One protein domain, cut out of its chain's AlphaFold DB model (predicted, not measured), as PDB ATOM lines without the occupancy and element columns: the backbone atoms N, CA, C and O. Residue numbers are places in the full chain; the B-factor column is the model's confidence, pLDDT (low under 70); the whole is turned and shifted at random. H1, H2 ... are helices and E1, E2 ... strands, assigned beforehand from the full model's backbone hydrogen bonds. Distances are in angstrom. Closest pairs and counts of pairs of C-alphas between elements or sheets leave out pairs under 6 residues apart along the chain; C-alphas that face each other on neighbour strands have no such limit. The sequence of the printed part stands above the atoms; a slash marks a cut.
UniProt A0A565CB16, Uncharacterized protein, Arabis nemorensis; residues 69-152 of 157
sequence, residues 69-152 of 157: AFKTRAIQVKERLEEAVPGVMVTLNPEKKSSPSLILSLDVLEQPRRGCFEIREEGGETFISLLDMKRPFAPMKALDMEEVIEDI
ATOM      1  N   ALA A  69     115.253 124.092 101.195       74.62
ATOM      2  CA  ALA A  69     116.012 122.846 101.081       74.62
ATOM      3  C   ALA A  69     117.457 122.934 101.614       74.62
ATOM      4  O   ALA A  69     117.979 121.940 102.102       74.62
ATOM      5  N   PHE A  70     118.101 124.103 101.523       76.12
ATOM      6  CA  PHE A  70     119.447 124.309 102.065       76.12
ATOM      7  C   PHE A  70     119.385 124.480 103.578       76.12
ATOM      8  O   PHE A  70     120.168 123.861 104.284       76.12
ATOM      9  N   LYS A  71     118.403 125.243 104.078       78.50
ATOM     10  CA  LYS A  71     118.212 125.444 105.520       78.50
ATOM     11  C   LYS A  71     117.975 124.127 106.247       78.50
ATOM     12  O   LYS A  71     118.634 123.862 107.240       78.50
ATOM     13  N   THR A  72     117.070 123.291 105.739       82.94
ATOM     14  CA  THR A  72     116.753 122.007 106.379       82.94
ATOM     15  C   THR A  72     117.962 121.082 106.421       82.94
ATOM     16  O   THR A  72     118.215 120.475 107.451       82.94
ATOM     17  N   ARG A  73     118.739 121.005 105.333       81.81
ATOM     18  CA  ARG A  73     119.936 120.154 105.285       81.81
ATOM     19  C   ARG A  73     121.069 120.693 106.156       81.81
ATOM     20  O   ARG A  73     121.725 119.922 106.838       81.81
ATOM     21  N   ALA A  74     121.259 122.008 106.188       81.94
ATOM     22  CA  ALA A  74     122.241 122.639 107.061       81.94
ATOM     23  C   ALA A  74     121.920 122.415 108.552       81.94
ATOM     24  O   ALA A  74     122.821 122.131 109.333       81.94
ATOM     25  N   ILE A  75     120.638 122.480 108.935       84.38
ATOM     26  CA  ILE A  75     120.188 122.164 110.301       84.38
ATOM     27  C   ILE A  75     120.450 120.689 110.634       84.38
ATOM     28  O   ILE A  75     121.000 120.407 111.690       84.38
ATOM     29  N   GLN A  76     120.145 119.766 109.717       85.50
ATOM     30  CA  GLN A  76     120.417 118.335 109.912       85.50
ATOM     31  C   GLN A  76     121.902 118.051 110.156       85.50
ATOM     32  O   GLN A  76     122.244 117.333 111.088       85.50
ATOM     33  N   VAL A  77     122.788 118.625 109.338       84.25
ATOM     34  CA  VAL A  77     124.239 118.451 109.507       84.25
ATOM     35  C   VAL A  77     124.703 119.021 110.846       84.25
ATOM     36  O   VAL A  77     125.477 118.374 111.542       84.25
ATOM     37  N   LYS A  78     124.188 120.190 111.242       84.56
ATOM     38  CA  LYS A  78     124.483 120.792 112.545       84.56
ATOM     39  C   LYS A  78     124.097 119.868 113.705       84.56
ATOM     40  O   LYS A  78     124.953 119.554 114.522       84.56
ATOM     41  N   GLU A  79     122.844 119.420 113.753       86.12
ATOM     42  CA  GLU A  79     122.337 118.570 114.841       86.12
ATOM     43  C   GLU A  79     123.139 117.266 114.961       86.12
ATOM     44  O   GLU A  79     123.504 116.853 116.058       86.12
ATOM     45  N   ARG A  80     123.469 116.641 113.825       86.56
ATOM     46  CA  ARG A  80     124.221 115.381 113.801       86.56
ATOM     47  C   ARG A  80     125.682 115.530 114.205       86.56
ATOM     48  O   ARG A  80     126.221 114.631 114.843       86.56
ATOM     49  N   LEU A  81     126.325 116.638 113.843       83.69
ATOM     50  CA  LEU A  81     127.699 116.908 114.266       83.69
ATOM     51  C   LEU A  81     127.773 117.219 115.765       83.69
ATOM     52  O   LEU A  81     128.657 116.696 116.438       83.69
ATOM     53  N   GLU A  82     126.820 117.995 116.290       84.12
ATOM     54  CA  GLU A  82     126.717 118.282 117.729       84.12
ATOM     55  C   GLU A  82     126.441 117.008 118.554       84.12
ATOM     56  O   GLU A  82     126.980 116.860 119.649       84.12
ATOM     57  N   GLU A  83     125.647 116.068 118.023       85.38
ATOM     58  CA  GLU A  83     125.383 114.761 118.646       85.38
ATOM     59  C   GLU A  83     126.621 113.844 118.630       85.38
ATOM     60  O   GLU A  83     126.908 113.164 119.617       85.38
ATOM     61  N   ALA A  84     127.366 113.816 117.520       83.00
ATOM     62  CA  ALA A  84     128.493 112.903 117.348       83.00
ATOM     63  C   ALA A  84     129.784 113.360 118.043       83.00
ATOM     64  O   ALA A  84     130.575 112.514 118.472       83.00
ATOM     65  N   VAL A  85     130.020 114.673 118.132       75.69
ATOM     66  CA  VAL A  85     131.221 115.247 118.747       75.69
ATOM     67  C   VAL A  85     130.816 116.366 119.716       75.69
ATOM     68  O   VAL A  85     130.675 117.524 119.307       75.69
ATOM     69  N   PRO A  86     130.640 116.058 121.017       73.50
ATOM     70  CA  PRO A  86     130.313 117.075 122.007       73.50
ATOM     71  C   PRO A  86     131.469 118.077 122.120       73.50
ATOM     72  O   PRO A  86     132.566 117.725 122.551       73.50
ATOM     73  N   GLY A  87     131.221 119.324 121.717       70.62
ATOM     74  CA  GLY A  87     132.211 120.411 121.721       70.62
ATOM     75  C   GLY A  87     132.439 121.080 120.364       70.62
ATOM     76  O   GLY A  87     133.031 122.156 120.328       70.62
ATOM     77  N   VAL A  88     131.938 120.509 119.261       71.12
ATOM     78  CA  VAL A  88     131.998 121.145 117.933       71.12
ATOM     79  C   VAL A  88     130.857 122.153 117.785       71.12
ATOM     80  O   VAL A  88     129.687 121.799 117.914       71.12
ATOM     81  N   MET A  89     131.184 123.416 117.494       62.06
ATOM     82  CA  MET A  89     130.196 124.469 117.236       62.06
ATOM     83  C   MET A  89     130.007 124.688 115.733       62.06
ATOM     84  O   MET A  89     130.876 125.223 115.050       62.06
ATOM     85  N   VAL A  90     128.834 124.328 115.209       69.38
ATOM     86  CA  VAL A  90     128.490 124.570 113.799       69.38
ATOM     87  C   VAL A  90     127.695 125.870 113.679       69.38
ATOM     88  O   VAL A  90     126.538 125.963 114.107       69.38
ATOM     89  N   THR A  91     128.296 126.885 113.056       70.12
ATOM     90  CA  THR A  91     127.619 128.160 112.788       70.12
ATOM     91  C   THR A  91     127.144 128.216 111.347       70.12
ATOM     92  O   THR A  91     127.919 128.249 110.395       70.12
ATOM     93  N   LEU A  92     125.826 128.262 111.180       69.62
ATOM     94  CA  LEU A  92     125.207 128.478 109.880       69.62
ATOM     95  C   LEU A  92     125.286 129.970 109.561       69.62
ATOM     96  O   LEU A  92     124.522 130.736 110.138       69.62
ATOM     97  N   ASN A  93     126.199 130.385 108.680       63.72
ATOM     98  CA  ASN A  93     126.354 131.788 108.297       63.72
ATOM     99  C   ASN A  93     125.182 132.233 107.394       63.72
ATOM    100  O   ASN A  93     125.115 131.811 106.235       63.72
ATOM    101  N   PRO A  94     124.222 133.049 107.876       56.16
ATOM    102  CA  PRO A  94     123.035 133.371 107.097       56.16
ATOM    103  C   PRO A  94     123.236 134.572 106.168       56.16
ATOM    104  O   PRO A  94     122.425 134.749 105.256       56.16
ATOM    105  N   GLU A  95     124.259 135.406 106.365       51.22
ATOM    106  CA  GLU A  95     124.377 136.661 105.633       51.22
ATOM    107  C   GLU A  95     125.822 137.072 105.361       51.22
ATOM    108  O   GLU A  95     126.695 137.090 106.220       51.22
ATOM    109  N   LYS A  96     126.010 137.555 104.135       50.56
ATOM    110  CA  LYS A  96     126.744 138.782 103.839       50.56
ATOM    111  C   LYS A  96     126.736 139.743 105.045       50.56
ATOM    112  O   LYS A  96     125.837 140.572 105.124       50.56
ATOM    113  N   LYS A  97     127.728 139.641 105.940       43.47
ATOM    114  CA  LYS A  97     128.482 140.729 106.597       43.47
ATOM    115  C   LYS A  97     129.236 140.241 107.845       43.47
ATOM    116  O   LYS A  97     128.652 139.731 108.787       43.47
ATOM    117  N   SER A  98     130.531 140.557 107.827       36.31
ATOM    118  CA  SER A  98     131.383 140.947 108.960       36.31
ATOM    119  C   SER A  98     131.608 139.973 110.128       36.31
ATOM    120  O   SER A  98     130.856 139.966 111.096       36.31
ATOM    121  N   SER A  99     132.813 139.391 110.084       30.25
ATOM    122  CA  SER A  99     133.815 139.363 111.169       30.25
ATOM    123  C   SER A  99     133.998 138.055 111.954       30.25
ATOM    124  O   SER A  99     133.058 137.280 112.095       30.25
ATOM    125  N   PRO A 100     135.246 137.780 112.400       50.28
ATOM    126  CA  PRO A 100     135.790 136.436 112.496       50.28
ATOM    127  C   PRO A 100     135.818 135.915 113.932       50.28
ATOM    128  O   PRO A 100     136.283 136.580 114.853       50.28
ATOM    129  N   SER A 101     135.413 134.669 114.084       30.55
ATOM    130  CA  SER A 101     135.821 133.786 115.169       30.55
ATOM    131  C   SER A 101     135.527 132.386 114.665       30.55
ATOM    132  O   SER A 101     134.385 132.153 114.294       30.55
ATOM    133  N   LEU A 102     136.563 131.555 114.547       35.41
ATOM    134  CA  LEU A 102     136.539 130.087 114.500       35.41
ATOM    135  C   LEU A 102     135.134 129.483 114.297       35.41
ATOM    136  O   LEU A 102     134.356 129.363 115.241       35.41
ATOM    137  N   ILE A 103     134.794 129.235 113.026       41.41
ATOM    138  CA  ILE A 103     133.507 128.710 112.569       41.41
ATOM    139  C   ILE A 103     133.737 127.772 111.378       41.41
ATOM    140  O   ILE A 103     134.267 128.203 110.345       41.41
ATOM    141  N   LEU A 104     133.220 126.539 111.476       38.34
ATOM    142  CA  LEU A 104     132.973 125.678 110.319       38.34
ATOM    143  C   LEU A 104     131.991 126.384 109.364       38.34
ATOM    144  O   LEU A 104     130.786 126.436 109.623       38.34
ATOM    145  N   SER A 105     132.500 127.022 108.314       44.47
ATOM    146  CA  SER A 105     131.750 128.014 107.537       44.47
ATOM    147  C   SER A 105     130.991 127.347 106.392       44.47
ATOM    148  O   SER A 105     131.604 126.865 105.437       44.47
ATOM    149  N   LEU A 106     129.651 127.330 106.474       46.25
ATOM    150  CA  LEU A 106     128.806 126.961 105.337       46.25
ATOM    151  C   LEU A 106     128.605 128.148 104.384       46.25
ATOM    152  O   LEU A 106     127.630 128.889 104.519       46.25
ATOM    153  N   ASP A 107     129.523 128.368 103.446       48.50
ATOM    154  CA  ASP A 107     129.497 129.562 102.593       48.50
ATOM    155  C   ASP A 107     128.450 129.456 101.471       48.50
ATOM    156  O   ASP A 107     128.663 128.909 100.387       48.50
ATOM    157  N   VAL A 108     127.276 130.043 101.719       44.12
ATOM    158  CA  VAL A 108     126.237 130.270 100.705       44.12
ATOM    159  C   VAL A 108     126.420 131.668 100.104       44.12
ATOM    160  O   VAL A 108     125.652 132.588 100.387       44.12
ATOM    161  N   LEU A 109     127.471 131.867  99.300       41.56
ATOM    162  CA  LEU A 109     127.743 133.174  98.685       41.56
ATOM    163  C   LEU A 109     126.715 133.510  97.587       41.56
ATOM    164  O   LEU A 109     126.358 132.671  96.757       41.56
ATOM    165  N   GLU A 110     126.231 134.753  97.588       46.66
ATOM    166  CA  GLU A 110     125.170 135.251  96.711       46.66
ATOM    167  C   GLU A 110     125.516 135.164  95.215       46.66
ATOM    168  O   GLU A 110     126.265 135.978  94.677       46.66
ATOM    169  N   GLN A 111     124.807 134.293  94.497       46.47
ATOM    170  CA  GLN A 111     124.374 134.599  93.138       46.47
ATOM    171  C   GLN A 111     122.851 134.465  93.059       46.47
ATOM    172  O   GLN A 111     122.305 133.437  93.462       46.47
ATOM    173  N   PRO A 112     122.129 135.445  92.482       52.12
ATOM    174  CA  PRO A 112     120.664 135.525  92.540       52.12
ATOM    175  C   PRO A 112     119.928 134.331  91.896       52.12
ATOM    176  O   PRO A 112     118.701 134.252  91.959       52.12
ATOM    177  N   ARG A 113     120.653 133.386  91.274       53.12
ATOM    178  CA  ARG A 113     120.116 132.154  90.675       53.12
ATOM    179  C   ARG A 113     120.941 130.888  90.926       53.12
ATOM    180  O   ARG A 113     120.546 129.845  90.398       53.12
ATOM    181  N   ARG A 114     122.048 130.951  91.673       57.09
ATOM    182  CA  ARG A 114     122.890 129.776  91.918       57.09
ATOM    183  C   ARG A 114     122.898 129.428  93.403       57.09
ATOM    184  O   ARG A 114     123.028 130.304  94.247       57.09
ATOM    185  N   GLY A 115     122.623 128.165  93.709       64.19
ATOM    186  CA  GLY A 115     122.681 127.662  95.077       64.19
ATOM    187  C   GLY A 115     124.107 127.247  95.394       64.19
ATOM    188  O   GLY A 115     124.679 126.476  94.625       64.19
ATOM    189  N   CYS A 116     124.630 127.746  96.506       72.00
ATOM    190  CA  CYS A 116     125.932 127.382  97.048       72.00
ATOM    191  C   CYS A 116     125.703 126.562  98.324       72.00
ATOM    192  O   CYS A 116     124.827 126.892  99.123       72.00
ATOM    193  N   PHE A 117     126.416 125.455  98.471       77.38
ATOM    194  CA  PHE A 117     126.450 124.636  99.676       77.38
ATOM    195  C   PHE A 117     127.884 124.177  99.855       77.38
ATOM    196  O   PHE A 117     128.394 123.416  99.040       77.38
ATOM    197  N   GLU A 118     128.549 124.665 100.882       78.19
ATOM    198  CA  GLU A 118     129.963 124.395 101.093       78.19
ATOM    199  C   GLU A 118     130.183 124.085 102.558       78.19
ATOM    200  O   GLU A 118     129.647 124.824 103.340       78.19
ATOM    201  N   ILE A 119     130.915 123.054 102.968       80.88
ATOM    202  CA  ILE A 119     131.216 122.800 104.385       80.88
ATOM    203  C   ILE A 119     132.705 123.019 104.599       80.88
ATOM    204  O   ILE A 119     133.501 122.281 104.022       80.88
ATOM    205  N   ARG A 120     133.080 124.026 105.392       78.25
ATOM    206  CA  ARG A 120     134.483 124.360 105.689       78.25
ATOM    207  C   ARG A 120     134.827 124.096 107.129       78.25
ATOM    208  O   ARG A 120     134.017 124.455 107.962       78.25
ATOM    209  N   GLU A 121     136.018 123.587 107.409       78.25
ATOM    210  CA  GLU A 121     136.603 123.544 108.744       78.25
ATOM    211  C   GLU A 121     137.261 124.867 109.150       78.25
ATOM    212  O   GLU A 121     137.694 125.638 108.294       78.25
ATOM    213  N   GLU A 122     137.415 125.102 110.455       63.44
ATOM    214  CA  GLU A 122     138.223 126.208 110.996       63.44
ATOM    215  C   GLU A 122     139.680 126.194 110.505       63.44
ATOM    216  O   GLU A 122     140.308 127.249 110.422       63.44
ATOM    217  N   GLY A 123     140.198 125.025 110.108       59.25
ATOM    218  CA  GLY A 123     141.513 124.860 109.479       59.25
ATOM    219  C   GLY A 123     141.570 125.221 107.990       59.25
ATOM    220  O   GLY A 123     142.622 125.084 107.371       59.25
ATOM    221  N   GLY A 124     140.459 125.665 107.391       64.31
ATOM    222  CA  GLY A 124     140.372 125.992 105.966       64.31
ATOM    223  C   GLY A 124     140.164 124.784 105.048       64.31
ATOM    224  O   GLY A 124     140.097 124.957 103.831       64.31
ATOM    225  N   GLU A 125     140.022 123.573 105.595       75.06
ATOM    226  CA  GLU A 125     139.672 122.392 104.807       75.06
ATOM    227  C   GLU A 125     138.198 122.421 104.395       75.06
ATOM    228  O   GLU A 125     137.291 122.487 105.220       75.06
ATOM    229  N   THR A 126     137.936 122.347 103.093       75.69
ATOM    230  CA  THR A 126     136.581 122.195 102.555       75.69
ATOM    231  C   THR A 126     136.240 120.710 102.447       75.69
ATOM    232  O   THR A 126     136.876 119.997 101.670       75.69
ATOM    233  N   PHE A 127     135.219 120.234 103.160       78.31
ATOM    234  CA  PHE A 127     134.725 118.859 103.012       78.31
ATOM    235  C   PHE A 127     133.880 118.705 101.751       78.31
ATOM    236  O   PHE A 127     134.013 117.737 101.010       78.31
ATOM    237  N   ILE A 128     133.017 119.686 101.490       80.44
ATOM    238  CA  ILE A 128     132.159 119.721 100.305       80.44
ATOM    239  C   ILE A 128     132.144 121.135  99.790       80.44
ATOM    240  O   ILE A 128     131.940 122.056 100.566       80.44
ATOM    241  N   SER A 129     132.281 121.300  98.483       81.25
ATOM    242  CA  SER A 129     132.113 122.578  97.804       81.25
ATOM    243  C   SER A 129     131.188 122.389  96.607       81.25
ATOM    244  O   SER A 129     131.578 122.037  95.497       81.25
ATOM    245  N   LEU A 130     129.899 122.608  96.839       81.06
ATOM    246  CA  LEU A 130     128.891 122.652  95.793       81.06
ATOM    247  C   LEU A 130     128.532 124.101  95.493       81.06
ATOM    248  O   LEU A 130     127.562 124.652  96.016       81.06
ATOM    249  N   LEU A 131     129.327 124.718  94.629       81.12
ATOM    250  CA  LEU A 131     129.143 126.102  94.219       81.12
ATOM    251  C   LEU A 131     128.337 126.189  92.921       81.12
ATOM    252  O   LEU A 131     128.348 125.294  92.077       81.12
ATOM    253  N   ASP A 132     127.645 127.310  92.748       71.25
ATOM    254  CA  ASP A 132     127.146 127.748  91.452       71.25
ATOM    255  C   ASP A 132     126.141 126.822  90.721       71.25
ATOM    256  O   ASP A 132     125.986 126.849  89.494       71.25
ATOM    257  N   MET A 133     125.347 126.054  91.471       73.12
ATOM    258  CA  MET A 133     124.394 125.106  90.884       73.12
ATOM    259  C   MET A 133     123.069 125.766  90.482       73.12
ATOM    260  O   MET A 133     122.446 126.499  91.258       73.12
ATOM    261  N   LYS A 134     122.576 125.441  89.279       73.88
ATOM    262  CA  LYS A 134     121.240 125.847  88.810       73.88
ATOM    263  C   LYS A 134     120.146 124.993  89.457       73.88
ATOM    264  O   LYS A 134     120.350 123.833  89.807       73.88
ATOM    265  N   ARG A 135     118.941 125.559  89.574       73.12
ATOM    266  CA  ARG A 135     117.736 124.790  89.921       73.12
ATOM    267  C   ARG A 135     117.348 123.858  88.760       73.12
ATOM    268  O   ARG A 135     117.446 124.296  87.616       73.12
ATOM    269  N   PRO A 136     116.796 122.663  89.027       71.19
ATOM    270  CA  PRO A 136     116.678 121.994  90.326       71.19
ATOM    271  C   PRO A 136     118.055 121.527  90.829       71.19
ATOM    272  O   PRO A 136     118.836 121.011  90.045       71.19
ATOM    273  N   PHE A 137     118.345 121.706  92.125       77.38
ATOM    274  CA  PHE A 137     119.644 121.390  92.750       77.38
ATOM    275  C   PHE A 137     119.920 119.872  92.809       77.38
ATOM    276  O   PHE A 137     119.915 119.278  93.881       77.38
ATOM    277  N   ALA A 138     120.082 119.232  91.653       82.00
ATOM    278  CA  ALA A 138     120.291 117.793  91.506       82.00
ATOM    279  C   ALA A 138     121.555 117.294  92.229       82.00
ATOM    280  O   ALA A 138     121.404 116.403  93.055       82.00
ATOM    281  N   PRO A 139     122.746 117.890  92.021       82.44
ATOM    282  CA  PRO A 139     123.955 117.562  92.786       82.44
ATOM    283  C   PRO A 139     123.755 117.628  94.302       82.44
ATOM    284  O   PRO A 139     124.018 116.652  94.986       82.44
ATOM    285  N   MET A 140     123.188 118.718  94.830       82.19
ATOM    286  CA  MET A 140     122.913 118.805  96.269       82.19
ATOM    287  C   MET A 140     121.956 117.706  96.739       82.19
ATOM    288  O   MET A 140     122.162 117.149  97.806       82.19
ATOM    289  N   LYS A 141     120.921 117.375  95.958       82.00
ATOM    290  CA  LYS A 141     119.955 116.335  96.332       82.00
ATOM    291  C   LYS A 141     120.523 114.922  96.279       82.00
ATOM    292  O   LYS A 141     120.065 114.103  97.063       82.00
ATOM    293  N   ALA A 142     121.434 114.673  95.343       87.56
ATOM    294  CA  ALA A 142     122.101 113.395  95.151       87.56
ATOM    295  C   ALA A 142     123.180 113.127  96.205       87.56
ATOM    296  O   ALA A 142     123.577 111.982  96.354       87.56
ATOM    297  N   LEU A 143     123.648 114.160  96.918       84.50
ATOM    298  CA  LEU A 143     124.512 113.966  98.074       84.50
ATOM    299  C   LEU A 143     123.728 113.386  99.251       84.50
ATOM    300  O   LEU A 143     122.726 113.979  99.693       84.50
ATOM    301  N   ASP A 144     124.264 112.292  99.778       88.75
ATOM    302  CA  ASP A 144     123.824 111.642 101.002       88.75
ATOM    303  C   ASP A 144     124.491 112.312 102.204       88.75
ATOM    304  O   ASP A 144     125.697 112.248 102.404       88.75
ATOM    305  N   MET A 145     123.689 113.026 102.996       82.94
ATOM    306  CA  MET A 145     124.202 113.843 104.102       82.94
ATOM    307  C   MET A 145     124.791 112.997 105.237       82.94
ATOM    308  O   MET A 145     125.656 113.482 105.952       82.94
ATOM    309  N   GLU A 146     124.347 111.751 105.395       88.00
ATOM    310  CA  GLU A 146     124.833 110.833 106.432       88.00
ATOM    311  C   GLU A 146     126.288 110.420 106.182       88.00
ATOM    312  O   GLU A 146     127.114 110.578 107.076       88.00
ATOM    313  N   GLU A 147     126.628 110.013 104.954       89.12
ATOM    314  CA  GLU A 147     128.008 109.668 104.574       89.12
ATOM    315  C   GLU A 147     128.956 110.854 104.779       89.12
ATOM    316  O   GLU A 147     130.044 110.722 105.333       89.12
ATOM    317  N   VAL A 148     128.496 112.046 104.400       85.75
ATOM    318  CA  VAL A 148     129.244 113.293 104.578       85.75
ATOM    319  C   VAL A 148     129.543 113.559 106.049       85.75
ATOM    320  O   VAL A 148     130.660 113.937 106.394       85.75
ATOM    321  N   ILE A 149     128.548 113.383 106.918       86.38
ATOM    322  CA  ILE A 149     128.713 113.572 108.360       86.38
ATOM    323  C   ILE A 149     129.691 112.535 108.917       86.38
ATOM    324  O   ILE A 149     130.574 112.898 109.691       86.38
ATOM    325  N   GLU A 150     129.578 111.270 108.510       89.25
ATOM    326  CA  GLU A 150     130.517 110.226 108.920       89.25
ATOM    327  C   GLU A 150     131.953 110.550 108.513       89.25
ATOM    328  O   GLU A 150     132.866 110.378 109.317       89.25
ATOM    329  N   ASP A 151     132.163 111.039 107.294       87.88
ATOM    330  CA  ASP A 151     133.489 111.398 106.799       87.88
ATOM    331  C   ASP A 151     134.070 112.618 107.525       87.88
ATOM    332  O   ASP A 151     135.267 112.643 107.814       87.88
ATOM    333  N   ILE A 152     133.230 113.588 107.908       84.44
ATOM    334  CA  ILE A 152     133.635 114.698 108.786       84.44
ATOM    335  C   ILE A 152     134.046 114.162 110.163       84.44
ATOM    336  O   ILE A 152     135.127 114.483 110.651       84.44
TER     337      ILE A 152
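What this domain is: This is residues 69 to 152 of the 157 residues of an uncharacterized protein of Arabis nemorensis (UniProt A0A565CB16). A hairpin of two strands, E1 and E2, the long helix H1 and a row of two short helices, H2 then H3, make three sides of a small triangular body. A long loop, residues 85 to 114, swings out on the side away from H2 and H3. The printed part has 84 residues, with three named helices and two named strands in the order H1, E1, E2, H2, H3; the sheet, E1 - E2, is antiparallel and the class is mixed, helices and strands. The whole is compact, with a radius of gyration of the C-alphas of 12.7 A and spans of 36 by 31 by 21 A.

How they stand to each other: E1, residues 115 to 120, and E2, residues 126 to 133, form an antiparallel hairpin, with 170 degrees between their directions. N 117 and O 130 are 2.8 A apart, within hydrogen-bond range, as are N 119 and O 128, also at 2.8 A. H1, residues 69 to 84, comes closest to E1 at the C-alphas of Phe 70 and Phe 117, 7.4 A apart. H3, residues 145 to 152, touches H1, the closest C-alphas being those of Val 77 and Ile 149 at 6.7 A. They run the same way at a steep tilt of 46 degrees. The closest C-alphas of E2 and H3 are those of Phe 127 and Ile 152, 7.2 A apart. H2, residues 138 to 142, comes closest to E2 at the C-alphas of Met 140 and Leu 130, 7.1 A apart. H1 and H2 are near each other, with 6 pairs of C-alphas within 10 A. E1 and H3 are apart. In H1, H2 and H3 every O i to N i+4 pair is within hydrogen-bond range.

Where its parts are: H1 begins at C-alpha 69 (116.012, 122.846, 101.081) and is 22.8 A long. E1, 16.2 A long, begins at C-alpha 115 (122.681, 127.662, 95.077), and E2 measures 17.1 A. H2 measures 6.0 A. H3, 10.6 A long, ends at C-alpha 152 (133.635, 114.698, 108.786).

The domain as a whole: The C-alphas of Pro 86 and Arg 113, the two farthest apart, are 36.2 A from each other. The printed part has no cut. The link from H1 to E1 is long, 30 residues, and the other links are tight. The mean pLDDT of the printed part is 70.1, and residues 89 to 90, 92 to 115 and 122 to 124 are under 70.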